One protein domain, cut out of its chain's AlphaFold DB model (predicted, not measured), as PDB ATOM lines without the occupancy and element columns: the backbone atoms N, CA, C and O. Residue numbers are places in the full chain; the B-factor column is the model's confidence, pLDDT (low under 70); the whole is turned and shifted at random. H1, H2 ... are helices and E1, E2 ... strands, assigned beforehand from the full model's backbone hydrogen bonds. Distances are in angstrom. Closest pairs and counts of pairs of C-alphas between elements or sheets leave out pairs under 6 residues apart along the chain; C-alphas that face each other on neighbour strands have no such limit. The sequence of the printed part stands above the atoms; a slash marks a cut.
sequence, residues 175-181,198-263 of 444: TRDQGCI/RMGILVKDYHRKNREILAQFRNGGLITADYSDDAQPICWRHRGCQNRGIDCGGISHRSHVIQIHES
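This is residues 175 to 181 and 198 to 263 of the 444 residues of an uncharacterized protein of Orbilia oligospora (UniProt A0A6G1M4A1). A small twisted sheet of three short strands, E2, E1, E3 in order, sits between two outlying helices: long H1 reaches toward one end, and small H2 with the loop after it makes the other. The 73 printed residues, under half in named elements, run E1, H1, E2, H2, E3, mixed helices and strands; E1 and E3 are antiparallel. The whole is loose, radius of gyration of the C-alphas 14.5 A, spanning 49 by 25 by 22 A.

E1 is residues 199 to 202, 10.4 A, from C-alpha 199 at (-21.050, 46.842, 44.571). E2 is 232 to 235, 9.4 A; E3 is 257 to 260, 9.2 A, ending at C-alpha 260 (-21.464, 48.112, 39.549). H1, residues 203 to 218, measures 22.2 A; H2, 238 to 242, 6.3 A.

E1 and E3 stand at 147 degrees, with N 201 and O 258 within hydrogen-bond range, 2.9 A. E2 and E1 meet only at a point, C-alphas 233 and 199 facing at 4.5 A. H1 only grazes the sheet; its closest C-alphas to E3 are Val 203 and Val 257, 5.2 A. H2 is apart from H1. In both helices every O i to N i+4 pair is within range.

Residues 182 to 197 are not printed, a 14.5 A gap. Links H1 to E2 and H2 to E3 are long. Nineteen residues have pLDDT under 70, among them 256 to 263.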
ATOM      1  N   THR A 175     -22.997  51.305  35.997       44.75
ATOM      2  CA  THR A 175     -21.669  51.492  35.369       44.75
ATOM      3  C   THR A 175     -20.642  50.421  35.740       44.75
ATOM      4  O   THR A 175     -20.584  49.980  36.893       44.75
ATOM      5  N   ARG A 176     -19.860  49.994  34.736       50.50
ATOM      6  CA  ARG A 176     -18.943  48.845  34.729       50.50
ATOM      7  C   ARG A 176     -17.494  49.297  34.550       50.50
ATOM      8  O   ARG A 176     -17.035  49.471  33.429       50.50
ATOM      9  N   ASP A 177     -16.742  49.365  35.642       45.06
ATOM     10  CA  ASP A 177     -15.299  49.646  35.603       45.06
ATOM     11  C   ASP A 177     -14.463  48.407  35.987       45.06
ATOM     12  O   ASP A 177     -14.723  47.761  37.015       45.06
ATOM     13  N   GLN A 178     -13.416  48.112  35.204       41.06
ATOM     14  CA  GLN A 178     -12.332  47.179  35.556       41.06
ATOM     15  C   GLN A 178     -11.316  47.847  36.504       41.06
ATOM     16  O   GLN A 178     -10.119  47.948  36.223       41.06
ATOM     17  N   GLY A 179     -11.802  48.294  37.661       33.12
ATOM     18  CA  GLY A 179     -11.065  49.184  38.555       33.12
ATOM     19  C   GLY A 179      -9.797  48.602  39.198       33.12
ATOM     20  O   GLY A 179      -9.838  47.937  40.234       33.12
ATOM     21  N   CYS A 180      -8.650  48.999  38.656       28.53
ATOM     22  CA  CYS A 180      -7.360  49.191  39.332       28.53
ATOM     23  C   CYS A 180      -6.818  50.530  38.790       28.53
ATOM     24  O   CYS A 180      -6.718  50.657  37.581       28.53
ATOM     25  N   ILE A 181      -6.422  51.578  39.522       42.19
ATOM     26  CA  ILE A 181      -6.162  51.885  40.948       42.19
ATOM     27  C   ILE A 181      -6.393  53.424  41.112       42.19
ATOM     28  O   ILE A 181      -6.567  54.100  40.107       42.19
ATOM     29  N   ARG A 198     -19.899  50.326  47.430       64.25
ATOM     30  CA  ARG A 198     -19.592  50.032  46.027       64.25
ATOM     31  C   ARG A 198     -19.817  48.544  45.813       64.25
ATOM     32  O   ARG A 198     -19.170  47.735  46.482       64.25
ATOM     33  N   MET A 199     -20.737  48.215  44.921       72.00
ATOM     34  CA  MET A 199     -21.050  46.842  44.571       72.00
ATOM     35  C   MET A 199     -20.100  46.377  43.470       72.00
ATOM     36  O   MET A 199     -19.547  47.177  42.713       72.00
ATOM     37  N   GLY A 200     -19.882  45.074  43.387       73.75
ATOM     38  CA  GLY A 200     -19.126  44.469  42.306       73.75
ATOM     39  C   GLY A 200     -19.509  43.019  42.093       73.75
ATOM     40  O   GLY A 200     -20.035  42.355  42.988       73.75
ATOM     41  N   ILE A 201     -19.212  42.528  40.896       76.94
ATOM     42  CA  ILE A 201     -19.414  41.139  40.490       76.94
ATOM     43  C   ILE A 201     -18.068  40.565  40.070       76.94
ATOM     44  O   ILE A 201     -17.287  41.219  39.381       76.94
ATOM     45  N   LEU A 202     -17.774  39.325  40.463       78.19
ATOM     46  CA  LEU A 202     -16.598  38.619  39.952       78.19
ATOM     47  C   LEU A 202     -16.730  38.445  38.433       78.19
ATOM     48  O   LEU A 202     -17.751  37.957  37.954       78.19
ATOM     49  N   VAL A 203     -15.675  38.748  37.674       74.75
ATOM     50  CA  VAL A 203     -15.679  38.718  36.193       74.75
ATOM     51  C   VAL A 203     -16.290  37.423  35.615       74.75
ATOM     52  O   VAL A 203     -17.076  37.462  34.670       74.75
ATOM     53  N   LYS A 204     -16.025  36.263  36.234       79.19
ATOM     54  CA  LYS A 204     -16.596  34.956  35.842       79.19
ATOM     55  C   LYS A 204     -18.137  34.896  35.915       79.19
ATOM     56  O   LYS A 204     -18.765  34.248  35.076       79.19
ATOM     57  N   ASP A 205     -18.721  35.529  36.931       81.50
ATOM     58  CA  ASP A 205     -20.147  35.484  37.265       81.50
ATOM     59  C   ASP A 205     -20.892  36.506  36.398       81.50
ATOM     60  O   ASP A 205     -21.891  36.167  35.768       81.50
ATOM     61  N   TYR A 206     -20.287  37.680  36.200       79.50
ATOM     62  CA  TYR A 206     -20.697  38.654  35.191       79.50
ATOM     63  C   TYR A 206     -20.752  38.033  33.785       79.50
ATOM     64  O   TYR A 206     -21.779  38.114  33.115       79.50
ATOM     65  N   HIS A 207     -19.699  37.333  33.335       79.69
ATOM     66  CA  HIS A 207     -19.717  36.662  32.027       79.69
ATOM     67  C   HIS A 207     -20.764  35.539  31.945       79.69
ATOM     68  O   HIS A 207     -21.271  35.264  30.856       79.69
ATOM     69  N   ARG A 208     -21.085  34.859  33.057       86.25
ATOM     70  CA  ARG A 208     -22.204  33.900  33.102       86.25
ATOM     71  C   ARG A 208     -23.523  34.631  32.867       86.25
ATOM     72  O   ARG A 208     -24.251  34.232  31.961       86.25
ATOM     73  N   LYS A 209     -23.795  35.686  33.636       84.56
ATOM     74  CA  LYS A 209     -25.038  36.457  33.557       84.56
ATOM     75  C   LYS A 209     -25.225  37.111  32.185       84.56
ATOM     76  O   LYS A 209     -26.297  37.014  31.603       84.56
ATOM     77  N   ASN A 210     -24.157  37.640  31.590       79.94
ATOM     78  CA  ASN A 210     -24.198  38.193  30.235       79.94
ATOM     79  C   ASN A 210     -24.534  37.162  29.149       79.94
ATOM     80  O   ASN A 210     -25.256  37.472  28.206       79.94
ATOM     81  N   ARG A 211     -24.046  35.918  29.266       84.69
ATOM     82  CA  ARG A 211     -24.443  34.846  28.333       84.69
ATOM     83  C   ARG A 211     -25.916  34.463  28.489       84.69
ATOM     84  O   ARG A 211     -26.535  34.087  27.501       84.69
ATOM     85  N   GLU A 212     -26.460  34.556  29.700       85.62
ATOM     86  CA  GLU A 212     -27.885  34.345  29.976       85.62
ATOM     87  C   GLU A 212     -28.738  35.466  29.356       85.62
ATOM     88  O   GLU A 212     -29.643  35.174  28.580       85.62
ATOM     89  N   ILE A 213     -28.375  36.730  29.601       82.88
ATOM     90  CA  ILE A 213     -28.971  37.929  28.989       82.88
ATOM     91  C   ILE A 213     -28.976  37.833  27.456       82.88
ATOM     92  O   ILE A 213     -30.031  37.929  26.829       82.88
ATOM     93  N   LEU A 214     -27.817  37.567  26.840       82.88
ATOM     94  CA  LEU A 214     -27.688  37.460  25.385       82.88
ATOM     95  C   LEU A 214     -28.509  36.291  24.813       82.88
ATOM     96  O   LEU A 214     -29.041  36.391  23.709       82.88
ATOM     97  N   ALA A 215     -28.632  35.182  25.549       84.38
ATOM     98  CA  ALA A 215     -29.484  34.068  25.144       84.38
ATOM     99  C   ALA A 215     -30.977  34.435  25.212       84.38
ATOM    100  O   ALA A 215     -31.714  34.117  24.281       84.38
ATOM    101  N   GLN A 216     -31.424  35.133  26.263       82.50
ATOM    102  CA  GLN A 216     -32.805  35.620  26.379       82.50
ATOM    103  C   GLN A 216     -33.147  36.600  25.243       82.50
ATOM    104  O   GLN A 216     -34.147  36.404  24.550       82.50
ATOM    105  N   PHE A 217     -32.252  37.558  24.978       81.62
ATOM    106  CA  PHE A 217     -32.324  38.499  23.857       81.62
ATOM    107  C   PHE A 217     -32.468  37.776  22.504       81.62
ATOM    108  O   PHE A 217     -33.456  37.966  21.792       81.62
ATOM    109  N   ARG A 218     -31.538  36.869  22.168       81.06
ATOM    110  CA  ARG A 218     -31.549  36.113  20.896       81.06
ATOM    111  C   ARG A 218     -32.777  35.223  20.710       81.06
ATOM    112  O   ARG A 218     -33.197  35.009  19.574       81.06
ATOM    113  N   ASN A 219     -33.351  34.727  21.804       81.06
ATOM    114  CA  ASN A 219     -34.570  33.922  21.795       81.06
ATOM    115  C   ASN A 219     -35.856  34.762  21.655       81.06
ATOM    116  O   ASN A 219     -36.938  34.185  21.576       81.06
ATOM    117  N   GLY A 220     -35.769  36.100  21.641       70.31
ATOM    118  CA  GLY A 220     -36.927  36.988  21.494       70.31
ATOM    119  C   GLY A 220     -37.883  36.998  22.694       70.31
ATOM    120  O   GLY A 220     -39.023  37.432  22.554       70.31
ATOM    121  N   GLY A 221     -37.448  36.484  23.848       66.31
ATOM    122  CA  GLY A 221     -38.240  36.446  25.077       66.31
ATOM    123  C   GLY A 221     -37.999  37.666  25.966       66.31
ATOM    124  O   GLY A 221     -37.003  38.366  25.814       66.31
ATOM    125  N   LEU A 222     -38.886  37.879  26.946       73.31
ATOM    126  CA  LEU A 222     -38.673  38.883  27.991       73.31
ATOM    127  C   LEU A 222     -37.336  38.621  28.696       73.31
ATOM    128  O   LEU A 222     -37.122  37.527  29.223       73.31
ATOM    129  N   ILE A 223     -36.472  39.635  28.744       75.94
ATOM    130  CA  ILE A 223     -35.232  39.550  29.508       75.94
ATOM    131  C   ILE A 223     -35.569  39.685  30.995       75.94
ATOM    132  O   ILE A 223     -36.082  40.706  31.448       75.94
ATOM    133  N   THR A 224     -35.313  38.616  31.743       80.56
ATOM    134  CA  THR A 224     -35.532  38.511  33.193       80.56
ATOM    135  C   THR A 224     -34.225  38.381  33.968       80.56
ATOM    136  O   THR A 224     -34.216  38.558  35.184       80.56
ATOM    137  N   ALA A 225     -33.124  38.067  33.284       78.62
ATOM    138  CA  ALA A 225     -31.802  38.003  33.880       78.62
ATOM    139  C   ALA A 225     -31.255  39.418  34.124       78.62
ATOM    140  O   ALA A 225     -31.038  40.171  33.179       78.62
ATOM    141  N   ASP A 226     -30.981  39.752  35.384       75.62
ATOM    142  CA  ASP A 226     -30.268  40.969  35.772       75.62
ATOM    143  C   ASP A 226     -29.066  40.653  36.686       75.62
ATOM    144  O   ASP A 226     -28.758  39.494  36.979       75.62
ATOM    145  N   TYR A 227     -28.355  41.698  37.100       75.00
ATOM    146  CA  TYR A 227     -27.163  41.609  37.943       75.00
ATOM    147  C   TYR A 227     -27.456  41.667  39.455       75.00
ATOM    148  O   TYR A 227     -26.516  41.594  40.247       75.00
ATOM    149  N   SER A 228     -28.722  41.801  39.870       71.25
ATOM    150  CA  SER A 228     -29.110  42.117  41.254       71.25
ATOM    151  C   SER A 228     -28.686  41.028  42.249       71.25
ATOM    152  O   SER A 228     -28.191  41.350  43.325       71.25
ATOM    153  N   ASP A 229     -28.819  39.750  41.875       77.12
ATOM    154  CA  ASP A 229     -28.475  38.602  42.735       77.12
ATOM    155  C   ASP A 229     -26.967  38.275  42.761       77.12
ATOM    156  O   ASP A 229     -26.475  37.636  43.694       77.12
ATOM    157  N   ASP A 230     -26.221  38.681  41.728       77.56
ATOM    158  CA  ASP A 230     -24.782  38.411  41.589       77.56
ATOM    159  C   ASP A 230     -23.913  39.535  42.216       77.56
ATOM    160  O   ASP A 230     -22.725  39.323  42.484       77.56
ATOM    161  N   ALA A 231     -24.483  40.724  42.460       78.12
ATOM    162  CA  ALA A 231     -23.803  41.903  43.005       78.12
ATOM    163  C   ALA A 231     -23.511  41.794  44.513       78.12
ATOM    164  O   ALA A 231     -24.396  41.531  45.324       78.12
ATOM    165  N   GLN A 232     -22.262  42.061  44.915       77.62
ATOM    166  CA  GLN A 232     -21.829  42.003  46.319       77.62
ATOM    167  C   GLN A 232     -21.006  43.236  46.729       77.62
ATOM    168  O   GLN A 232     -20.282  43.784  45.894       77.62
ATOM    169  N   PRO A 233     -21.038  43.664  48.007       79.94
ATOM    170  CA  PRO A 233     -20.216  44.774  48.490       79.94
ATOM    171  C   PRO A 233     -18.715  44.534  48.281       79.94
ATOM    172  O   PRO A 233     -18.204  43.447  48.549       79.94
ATOM    173  N   ILE A 234     -17.971  45.558  47.867       76.00
ATOM    174  CA  ILE A 234     -16.513  45.478  47.706       76.00
ATOM    175  C   ILE A 234     -15.804  45.815  49.024       76.00
ATOM    176  O   ILE A 234     -15.981  46.883  49.613       76.00
ATOM    177  N   CYS A 235     -14.919  44.922  49.472       78.25
ATOM    178  CA  CYS A 235     -14.131  45.085  50.685       78.25
ATOM    179  C   CYS A 235     -12.668  45.489  50.404       78.25
ATOM    180  O   CYS A 235     -11.817  44.703  49.963       78.25
ATOM    181  N   TRP A 236     -12.338  46.725  50.783       76.56
ATOM    182  CA  TRP A 236     -10.986  47.294  50.706       76.56
ATOM    183  C   TRP A 236      -9.994  46.678  51.706       76.56
ATOM    184  O   TRP A 236      -8.796  46.609  51.447       76.56
ATOM    185  N   ARG A 237     -10.479  46.156  52.841       77.81
ATOM    186  CA  ARG A 237      -9.651  45.528  53.889       77.81
ATOM    187  C   ARG A 237      -9.839  44.003  53.980       77.81
ATOM    188  O   ARG A 237      -9.499  43.428  55.007       77.81
ATOM    189  N   HIS A 238     -10.311  43.338  52.918       78.81
ATOM    190  CA  HIS A 238     -10.744  41.924  52.923       78.81
ATOM    191  C   HIS A 238      -9.749  40.953  53.595       78.81
ATOM    192  O   HIS A 238     -10.116  40.245  54.529       78.81
ATOM    193  N   ARG A 239      -8.457  40.997  53.225       77.69
ATOM    194  CA  ARG A 239      -7.396  40.191  53.874       77.69
ATOM    195  C   ARG A 239      -7.266  40.481  55.381       77.69
ATOM    196  O   ARG A 239      -7.015  39.581  56.170       77.69
ATOM    197  N   GLY A 240      -7.449  41.734  55.793       79.94
ATOM    198  CA  GLY A 240      -7.451  42.138  57.200       79.94
ATOM    199  C   GLY A 240      -8.721  41.736  57.960       79.94
ATOM    200  O   GLY A 240      -8.678  41.633  59.183       79.94
ATOM    201  N   CYS A 241      -9.843  41.502  57.278       81.69
ATOM    202  CA  CYS A 241     -11.049  40.915  57.868       81.69
ATOM    203  C   CYS A 241     -10.850  39.407  58.083       81.69
ATOM    204  O   CYS A 241     -10.947  38.941  59.218       81.69
ATOM    205  N   GLN A 242     -10.399  38.693  57.042       83.06
ATOM    206  CA  GLN A 242     -10.027  37.271  57.096       83.06
ATOM    207  C   GLN A 242      -9.030  36.969  58.228       83.06
ATOM    208  O   GLN A 242      -9.290  36.107  59.062       83.06
ATOM    209  N   ASN A 243      -7.935  37.736  58.327       86.25
ATOM    210  CA  ASN A 243      -6.920  37.568  59.378       86.25
ATOM    211  C   ASN A 243      -7.450  37.775  60.812       86.25
ATOM    212  O   ASN A 243      -6.782  37.380  61.764       86.25
ATOM    213  N   ARG A 244      -8.611  38.420  60.982       85.56
ATOM    214  CA  ARG A 244      -9.266  38.652  62.281       85.56
ATOM    215  C   ARG A 244     -10.460  37.720  62.525       85.56
ATOM    216  O   ARG A 244     -11.142  37.887  63.529       85.56
ATOM    217  N   GLY A 245     -10.732  36.773  61.623       84.19
ATOM    218  CA  GLY A 245     -11.920  35.914  61.686       84.19
ATOM    219  C   GLY A 245     -13.240  36.667  61.478       84.19
ATOM    220  O   GLY A 245     -14.291  36.170  61.868       84.19
ATOM    221  N   ILE A 246     -13.189  37.870  60.896       84.25
ATOM    222  CA  ILE A 246     -14.362  38.707  60.631       84.25
ATOM    223  C   ILE A 246     -14.826  38.426  59.204       84.25
ATOM    224  O   ILE A 246     -14.101  38.733  58.254       84.25
ATOM    225  N   ASP A 247     -16.039  37.899  59.053       80.94
ATOM    226  CA  ASP A 247     -16.727  37.940  57.766       80.94
ATOM    227  C   ASP A 247     -17.147  39.386  57.473       80.94
ATOM    228  O   ASP A 247     -17.813  40.036  58.279       80.94
ATOM    229  N   CYS A 248     -16.698  39.912  56.336       77.56
ATOM    230  CA  CYS A 248     -17.033  41.255  55.881       77.56
ATOM    231  C   CYS A 248     -18.158  41.281  54.838       77.56
ATOM    232  O   CYS A 248     -18.423  42.353  54.300       77.56
ATOM    233  N   GLY A 249     -18.768  40.131  54.515       75.75
ATOM    234  CA  GLY A 249     -19.932  40.030  53.628       75.75
ATOM    235  C   GLY A 249     -19.700  40.546  52.205       75.75
ATOM    236  O   GLY A 249     -20.644  40.972  51.551       75.75
ATOM    237  N   GLY A 250     -18.446  40.581  51.742       76.56
ATOM    238  CA  GLY A 250     -18.084  41.308  50.529       76.56
ATOM    239  C   GLY A 250     -16.755  40.888  49.910       76.56
ATOM    240  O   GLY A 250     -15.803  40.536  50.616       76.56
ATOM    241  N   ILE A 251     -16.689  40.939  48.581       79.44
ATOM    242  CA  ILE A 251     -15.565  40.471  47.764       79.44
ATOM    243  C   ILE A 251     -14.339  41.383  47.886       79.44
ATOM    244  O   ILE A 251     -14.443  42.593  48.059       79.44
ATOM    245  N   SER A 252     -13.139  40.811  47.798       78.25
ATOM    246  CA  SER A 252     -11.894  41.589  47.817       78.25
ATOM    247  C   SER A 252     -11.820  42.559  46.635       78.25
ATOM    248  O   SER A 252     -11.898  42.121  45.493       78.25
ATOM    249  N   HIS A 253     -11.522  43.838  46.891       69.75
ATOM    250  CA  HIS A 253     -11.188  44.828  45.846       69.75
ATOM    251  C   HIS A 253      -9.997  44.428  44.947       69.75
ATOM    252  O   HIS A 253      -9.782  45.036  43.911       69.75
ATOM    253  N   ARG A 254      -9.186  43.439  45.361       66.94
ATOM    254  CA  ARG A 254      -8.070  42.884  44.564       66.94
ATOM    255  C   ARG A 254      -8.447  41.642  43.759       66.94
ATOM    256  O   ARG A 254      -7.579  41.043  43.129       66.94
ATOM    257  N   SER A 255      -9.689  41.183  43.864       70.00
ATOM    258  CA  SER A 255     -10.222  40.195  42.931       70.00
ATOM    259  C   SER A 255     -10.482  40.882  41.593       70.00
ATOM    260  O   SER A 255     -10.781  42.070  41.567       70.00
ATOM    261  N   HIS A 256     -10.426  40.133  40.493       69.81
ATOM    262  CA  HIS A 256     -10.910  40.630  39.206       69.81
ATOM    263  C   HIS A 256     -12.434  40.772  39.299       69.81
ATOM    264  O   HIS A 256     -13.168  39.775  39.264       69.81
ATOM    265  N   VAL A 257     -12.883  42.008  39.500       69.12
ATOM    266  CA  VAL A 257     -14.284  42.390  39.671       69.12
ATOM    267  C   VAL A 257     -14.644  43.454  38.653       69.12
ATOM    268  O   VAL A 257     -13.825  44.306  38.324       69.12
ATOM    269  N   ILE A 258     -15.880  43.400  38.184       67.94
ATOM    270  CA  ILE A 258     -16.527  44.508  37.494       67.94
ATOM    271  C   ILE A 258     -17.287  45.260  38.577       67.94
ATOM    272  O   ILE A 258     -18.129  44.667  39.260       67.94
ATOM    273  N   GLN A 259     -16.923  46.523  38.805       64.12
ATOM    274  CA  GLN A 259     -17.702  47.394  39.687       64.12
ATOM    275  C   GLN A 259     -19.104  47.567  39.091       64.12
ATOM    276  O   GLN A 259     -19.256  47.542  37.876       64.12
ATOM    277  N   ILE A 260     -20.116  47.700  39.947       59.97
ATOM    278  CA  ILE A 260     -21.464  48.112  39.549       59.97
ATOM    279  C   ILE A 260     -21.812  49.347  40.357       59.97
ATOM    280  O   ILE A 260     -21.858  49.319  41.590       59.97
ATOM    281  N   HIS A 261     -22.045  50.439  39.645       54.41
ATOM    282  CA  HIS A 261     -22.536  51.675  40.222       54.41
ATOM    283  C   HIS A 261     -24.065  51.652  40.188       54.41
ATOM    284  O   HIS A 261     -24.649  51.318  39.171       54.41
ATOM    285  N   GLU A 262     -24.743  52.003  41.276       46.81
ATOM    286  CA  GLU A 262     -26.191  52.236  41.236       46.81
ATOM    287  C   GLU A 262     -26.443  53.711  40.897       46.81
ATOM    288  O   GLU A 262     -26.492  54.552  41.802       46.81
ATOM    289  N   SER A 263     -26.595  54.059  39.613       43.53
ATOM    290  CA  SER A 263     -27.205  55.352  39.279       43.53
ATOM    291  C   SER A 263     -28.721  55.268  39.469       43.53
ATOM    292  O   SER A 263     -29.428  54.574  38.746       43.53
TER     293      SER A 263